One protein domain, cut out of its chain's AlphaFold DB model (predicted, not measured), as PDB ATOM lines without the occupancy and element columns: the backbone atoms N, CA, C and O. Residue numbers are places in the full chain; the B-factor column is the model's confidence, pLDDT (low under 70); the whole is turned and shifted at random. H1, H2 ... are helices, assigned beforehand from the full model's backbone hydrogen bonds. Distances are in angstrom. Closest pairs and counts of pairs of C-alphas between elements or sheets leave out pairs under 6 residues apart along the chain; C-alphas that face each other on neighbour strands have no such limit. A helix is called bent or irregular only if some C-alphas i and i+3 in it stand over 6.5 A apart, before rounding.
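Overview. This is residues 8 to 54 of the 157 residues of an uncharacterized protein of Raphidocelis subcapitata (UniProt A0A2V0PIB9). Two helices of equal residue count, H2 and H3, make an open V whose closed end is the turn at residues 35 to 38, and a shorter helix, H1, sticks out beyond the far end of H2. Residues 8 to 22, which hold H1 and residues 20 to 22 of H2, stand free, and H3 folds back from the turn and slants away from H2. The printed part has 47 residues with three named helices, in the order H1, H2, H3, and no named strand; the class is all helix. The whole is loose, with a radius of gyration of the C-alphas of 12.5 A, and elongated, spanning 38 by 22 by 13 A.

Along the chain. H1 covers residues 8 to 17 and begins at C-alpha 8, at (313.412, 333.051, 270.730); it is 14.1 A from first to last C-alpha. H2 covers residues 20 to 34 and is 21.0 A long from first to last C-alpha, beginning at C-alpha 20, at (321.166, 340.656, 259.966). H3 covers residues 39 to 53, is 20.9 A long in the same measure, and ends at C-alpha 53, at (328.265, 354.219, 255.156). None of the three helices is bent or irregular.

Arrangement. H1 and H2 are close but not clearly touching, with 1 pair of C-alphas within 8 A, those of Leu 15 and Glu 21, 6.8 A apart. Their lines stand at a steep tilt of 64 degrees, and they run the same way. H2 and H3 touch, and H2 does so with residues 27 to 31 alone. Their closest C-alphas are those of Leu 27 and Leu 43, 7.0 A apart. They run opposite ways at a steep tilt of 52 degrees, with their centres 11.3 A apart. H1 and H3 are apart. In H1, H2 and H3 every O i to N i+4 pair is within hydrogen-bond range.

Size, cuts and confidence. The two C-alphas farthest apart are those of Ala 9 and Ala 37, at 37.5 A, while those of Arg 8 and Gly 54, the first and last printed residues, are 28.0 A apart. Without the residues that stand free, the body has 32 residues and spans 26 by 17 by 10 A, with a radius of gyration of 9.2 A. The printed part runs from residue 8 to residue 54 with no cut. The links from H1 to H2, 2 residues, and from H2 to H3, 4 residues, are both tight. The mean pLDDT of the printed part is 80.5, and 7 residues are under 70: residue 17 and residues 49 to 54.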
ATOM      1  N   ARG A   8     313.180 333.418 272.137       82.44
ATOM      2  CA  ARG A   8     313.412 333.051 270.730       82.44
ATOM      3  C   ARG A   8     312.646 333.946 269.768       82.44
ATOM      4  O   ARG A   8     313.209 334.370 268.762       82.44
ATOM      5  N   ALA A   9     311.395 334.266 270.092       80.25
ATOM      6  CA  ALA A   9     310.573 335.159 269.282       80.25
ATOM      7  C   ALA A   9     311.174 336.572 269.224       80.25
ATOM      8  O   ALA A   9     311.237 337.174 268.153       80.25
ATOM      9  N   ARG A  10     311.707 337.062 270.352       79.31
ATOM     10  CA  ARG A  10     312.416 338.350 270.418       79.31
ATOM     11  C   ARG A  10     313.677 338.368 269.555       79.31
ATOM     12  O   ARG A  10     313.882 339.323 268.811       79.31
ATOM     13  N   ILE A  11     314.498 337.316 269.620       83.25
ATOM     14  CA  ILE A  11     315.716 337.201 268.800       83.25
ATOM     15  C   ILE A  11     315.358 337.157 267.313       83.25
ATOM     16  O   ILE A  11     315.955 337.884 266.526       83.25
ATOM     17  N   ALA A  12     314.364 336.355 266.924       78.88
ATOM     18  CA  ALA A  12     313.929 336.267 265.532       78.88
ATOM     19  C   ALA A  12     313.416 337.618 265.003       78.88
ATOM     20  O   ALA A  12     313.797 338.039 263.911       78.88
ATOM     21  N   ALA A  13     312.616 338.338 265.797       76.88
ATOM     22  CA  ALA A  13     312.140 339.672 265.443       76.88
ATOM     23  C   ALA A  13     313.293 340.678 265.294       76.88
ATOM     24  O   ALA A  13     313.298 341.474 264.355       76.88
ATOM     25  N   TYR A  14     314.295 340.619 266.175       78.06
ATOM     26  CA  TYR A  14     315.491 341.454 266.081       78.06
ATOM     27  C   TYR A  14     316.301 341.148 264.812       78.06
ATOM     28  O   TYR A  14     316.603 342.050 264.036       78.06
ATOM     29  N   LEU A  15     316.600 339.874 264.541       77.69
ATOM     30  CA  LEU A  15     317.364 339.469 263.355       77.69
ATOM     31  C   LEU A  15     316.673 339.891 262.053       77.69
ATOM     32  O   LEU A  15     317.341 340.365 261.131       77.69
ATOM     33  N   HIS A  16     315.345 339.760 262.005       74.62
ATOM     34  CA  HIS A  16     314.547 340.124 260.841       74.62
ATOM     35  C   HIS A  16     314.438 341.644 260.657       74.62
ATOM     36  O   HIS A  16     314.719 342.152 259.574       74.62
ATOM     37  N   SER A  17     314.089 342.387 261.714       69.56
ATOM     38  CA  SER A  17     313.950 343.854 261.653       69.56
ATOM     39  C   SER A  17     315.260 344.559 261.304       69.56
ATOM     40  O   SER A  17     315.249 345.544 260.569       69.56
ATOM     41  N   HIS A  18     316.390 344.022 261.767       74.81
ATOM     42  CA  HIS A  18     317.717 344.554 261.472       74.81
ATOM     43  C   HIS A  18     318.384 343.915 260.246       74.81
ATOM     44  O   HIS A  18     319.545 344.216 259.971       74.81
ATOM     45  N   LYS A  19     317.679 343.041 259.509       74.56
ATOM     46  CA  LYS A  19     318.169 342.377 258.286       74.56
ATOM     47  C   LYS A  19     319.558 341.745 258.439       74.56
ATOM     48  O   LYS A  19     320.365 341.727 257.508       74.56
ATOM     49  N   VAL A  20     319.844 341.206 259.625       81.88
ATOM     50  CA  VAL A  20     321.166 340.656 259.966       81.88
ATOM     51  C   VAL A  20     321.521 339.490 259.040       81.88
ATOM     52  O   VAL A  20     322.678 339.328 258.657       81.88
ATOM     53  N   GLU A  21     320.517 338.716 258.626       79.38
ATOM     54  CA  GLU A  21     320.670 337.612 257.677       79.38
ATOM     55  C   GLU A  21     321.144 338.089 256.296       79.38
ATOM     56  O   GLU A  21     322.065 337.497 255.735       79.38
ATOM     57  N   GLU A  22     320.583 339.185 255.771       78.81
ATOM     58  CA  GLU A  22     320.974 339.759 254.475       78.81
ATOM     59  C   GLU A  22     322.417 340.286 254.517       78.81
ATOM     60  O   GLU A  22     323.208 340.038 253.603       78.81
ATOM     61  N   ILE A  23     322.787 340.965 255.611       81.69
ATOM     62  CA  ILE A  23     324.150 341.476 255.823       81.69
ATOM     63  C   ILE A  23     325.144 340.314 255.876       81.69
ATOM     64  O   ILE A  23     326.176 340.342 255.204       81.69
ATOM     65  N   LEU A  24     324.825 339.271 256.645       84.69
ATOM     66  CA  LEU A  24     325.681 338.099 256.774       84.69
ATOM     67  C   LEU A  24     325.839 337.370 255.434       84.69
ATOM     68  O   LEU A  24     326.957 337.007 255.076       84.69
ATOM     69  N   GLN A  25     324.756 337.189 254.674       83.81
ATOM     70  CA  GLN A  25     324.812 336.582 253.342       83.81
ATOM     71  C   GLN A  25     325.714 337.376 252.389       83.81
ATOM     72  O   GLN A  25     326.541 336.775 251.702       83.81
ATOM     73  N   GLY A  26     325.609 338.708 252.381       81.62
ATOM     74  CA  GLY A  26     326.475 339.569 251.574       81.62
ATOM     75  C   GLY A  26     327.952 339.424 251.945       81.62
ATOM     76  O   GLY A  26     328.794 339.195 251.078       81.62
ATOM     77  N   LEU A  27     328.265 339.458 253.242       84.31
ATOM     78  CA  LEU A  27     329.634 339.285 253.737       84.31
ATOM     79  C   LEU A  27     330.211 337.906 253.405       84.31
ATOM     80  O   LEU A  27     331.379 337.800 253.037       84.31
ATOM     81  N   LEU A  28     329.404 336.849 253.509       86.94
ATOM     82  CA  LEU A  28     329.823 335.495 253.149       86.94
ATOM     83  C   LEU A  28     330.081 335.364 251.646       86.94
ATOM     84  O   LEU A  28     331.069 334.740 251.261       86.94
ATOM     85  N   ALA A  29     329.243 335.968 250.800       87.06
ATOM     86  CA  ALA A  29     329.453 335.983 249.356       87.06
ATOM     87  C   ALA A  29     330.767 336.693 248.988       87.06
ATOM     88  O   ALA A  29     331.560 336.164 248.207       87.06
ATOM     89  N   GLU A  30     331.040 337.846 249.603       83.38
ATOM     90  CA  GLU A  30     332.299 338.571 249.413       83.38
ATOM     91  C   GLU A  30     333.508 337.774 249.904       83.38
ATOM     92  O   GLU A  30     334.534 337.723 249.225       83.38
ATOM     93  N   LEU A  31     333.386 337.103 251.052       88.19
ATOM     94  CA  LEU A  31     334.457 336.282 251.604       88.19
ATOM     95  C   LEU A  31     334.780 335.084 250.701       88.19
ATOM     96  O   LEU A  31     335.952 334.780 250.474       88.19
ATOM     97  N   LEU A  32     333.750 334.415 250.174       89.81
ATOM     98  CA  LEU A  32     333.897 333.292 249.247       89.81
ATOM     99  C   LEU A  32     334.525 333.724 247.920       89.81
ATOM    100  O   LEU A  32     335.323 332.975 247.357       89.81
ATOM    101  N   PHE A  33     334.187 334.920 247.438       87.12
ATOM    102  CA  PHE A  33     334.724 335.465 246.196       87.12
ATOM    103  C   PHE A  33     336.179 335.929 246.341       87.12
ATOM    104  O   PHE A  33     337.037 335.525 245.559       87.12
ATOM    105  N   ALA A  34     336.470 336.765 247.341       86.38
ATOM    106  CA  ALA A  34     337.787 337.376 247.510       86.38
ATOM    107  C   ALA A  34     338.824 336.408 248.101       86.38
ATOM    108  O   ALA A  34     340.018 336.587 247.867       86.38
ATOM    109  N   LYS A  35     338.376 335.407 248.878       89.50
ATOM    110  CA  LYS A  35     339.208 334.419 249.588       89.50
ATOM    111  C   LYS A  35     340.497 335.034 250.175       89.50
ATOM    112  O   LYS A  35     341.605 334.613 249.829       89.50
ATOM    113  N   PRO A  36     340.369 336.054 251.038       89.56
ATOM    114  CA  PRO A  36     341.513 336.792 251.558       89.56
ATOM    115  C   PRO A  36     342.380 335.914 252.469       89.56
ATOM    116  O   PRO A  36     341.887 334.988 253.116       89.56
ATOM    117  N   ALA A  37     343.670 336.247 252.565       89.50
ATOM    118  CA  ALA A  37     344.610 335.578 253.470       89.50
ATOM    119  C   ALA A  37     344.203 335.718 254.950       89.50
ATOM    120  O   ALA A  37     344.398 334.792 255.734       89.50
ATOM    121  N   GLU A  38     343.576 336.845 255.309       93.06
ATOM    122  CA  GLU A  38     343.071 337.126 256.656       93.06
ATOM    123  C   GLU A  38     341.556 337.413 256.647       93.06
ATOM    124  O   GLU A  38     341.128 338.566 256.557       93.06
ATOM    125  N   PRO A  39     340.710 336.373 256.782       89.19
ATOM    126  CA  PRO A  39     339.250 336.497 256.747       89.19
ATOM    127  C   PRO A  39     338.671 337.470 257.774       89.19
ATOM    128  O   PRO A  39     337.747 338.221 257.475       89.19
ATOM    129  N   ARG A  40     339.203 337.463 259.002       89.81
ATOM    130  CA  ARG A  40     338.675 338.289 260.097       89.81
ATOM    131  C   ARG A  40     338.918 339.776 259.858       89.81
ATOM    132  O   ARG A  40     337.981 340.551 260.005       89.81
ATOM    133  N   ALA A  41     340.137 340.153 259.472       89.44
ATOM    134  CA  ALA A  41     340.478 341.544 259.189       89.44
ATOM    135  C   ALA A  41     339.629 342.099 258.033       89.44
ATOM    136  O   ALA A  41     339.043 343.171 258.162       89.44
ATOM    137  N   PHE A  42     339.466 341.312 256.963       86.56
ATOM    138  CA  PHE A  42     338.621 341.666 255.820       86.56
ATOM    139  C   PHE A  42     337.156 341.916 256.217       86.56
ATOM    140  O   PHE A  42     336.555 342.912 255.816       86.56
ATOM    141  N   LEU A  43     336.576 341.033 257.036       86.56
ATOM    142  CA  LEU A  43     335.193 341.181 257.498       86.56
ATOM    143  C   LEU A  43     335.007 342.399 258.409       86.56
ATOM    144  O   LEU A  43     334.002 343.095 258.278       86.56
ATOM    145  N   ILE A  44     335.961 342.668 259.308       87.00
ATOM    146  CA  ILE A  44     335.927 343.844 260.191       87.00
ATOM    147  C   ILE A  44     335.941 345.122 259.358       87.00
ATOM    148  O   ILE A  44     335.053 345.953 259.513       87.00
ATOM    149  N   GLU A  45     336.874 345.240 258.413       83.31
ATOM    150  CA  GLU A  45     336.971 346.405 257.533       83.31
ATOM    151  C   GLU A  45     335.674 346.619 256.733       83.31
ATOM    152  O   GLU A  45     335.194 347.743 256.565       83.31
ATOM    153  N   ARG A  46     335.059 345.531 256.253       78.75
ATOM    154  CA  ARG A  46     333.817 345.606 255.483       78.75
ATOM    155  C   ARG A  46     332.623 346.025 256.338       78.75
ATOM    156  O   ARG A  46     331.811 346.834 255.885       78.75
ATOM    157  N   LEU A  47     332.544 345.526 257.569       82.19
ATOM    158  CA  LEU A  47     331.546 345.927 258.560       82.19
ATOM    159  C   LEU A  47     331.733 347.383 259.003       82.19
ATOM    160  O   LEU A  47     330.750 348.109 259.121       82.19
ATOM    161  N   GLU A  48     332.968 347.843 259.194       80.00
ATOM    162  CA  GLU A  48     333.274 349.239 259.513       80.00
ATOM    163  C   GLU A  48     332.903 350.173 258.363       80.00
ATOM    164  O   GLU A  48     332.285 351.210 258.595       80.00
ATOM    165  N   ARG A  49     333.184 349.776 257.115       68.44
ATOM    166  CA  ARG A  49     332.716 350.501 255.929       68.44
ATOM    167  C   ARG A  49     331.193 350.531 255.845       68.44
ATOM    168  O   ARG A  49     330.644 351.585 255.556       68.44
ATOM    169  N   ALA A  50     330.506 349.425 256.130       69.12
ATOM    170  CA  ALA A  50     329.042 349.393 256.169       69.12
ATOM    171  C   ALA A  50     328.475 350.301 257.280       69.12
ATOM    172  O   ALA A  50     327.527 351.047 257.048       69.12
ATOM    173  N   LYS A  51     329.105 350.307 258.458       68.06
ATOM    174  CA  LYS A  51     328.748 351.174 259.588       68.06
ATOM    175  C   LYS A  51     328.983 352.656 259.282       68.06
ATOM    176  O   LYS A  51     328.134 353.481 259.599       68.06
ATOM    177  N   ALA A  52     330.116 352.997 258.668       59.75
ATOM    178  CA  ALA A  52     330.464 354.364 258.273       59.75
ATOM    179  C   ALA A  52     329.633 354.859 257.082       59.75
ATOM    180  O   ALA A  52     329.356 356.057 256.969       59.75
ATOM    181  N   ALA A  53     329.218 353.935 256.209       55.16
ATOM    182  CA  ALA A  53     328.265 354.219 255.156       55.16
ATOM    183  C   ALA A  53     326.925 354.649 255.757       55.16
ATOM    184  O   ALA A  53     326.364 355.584 255.219       55.16
ATOM    185  N   GLY A  54     326.467 354.091 256.885       52.47
ATOM    186  CA  GLY A  54     325.424 354.692 257.738       52.47
ATOM    187  C   GLY A  54     324.183 355.205 256.992       52.47
ATOM    188  O   GLY A  54     323.736 356.320 257.248       52.47
TER     189      GLY A  54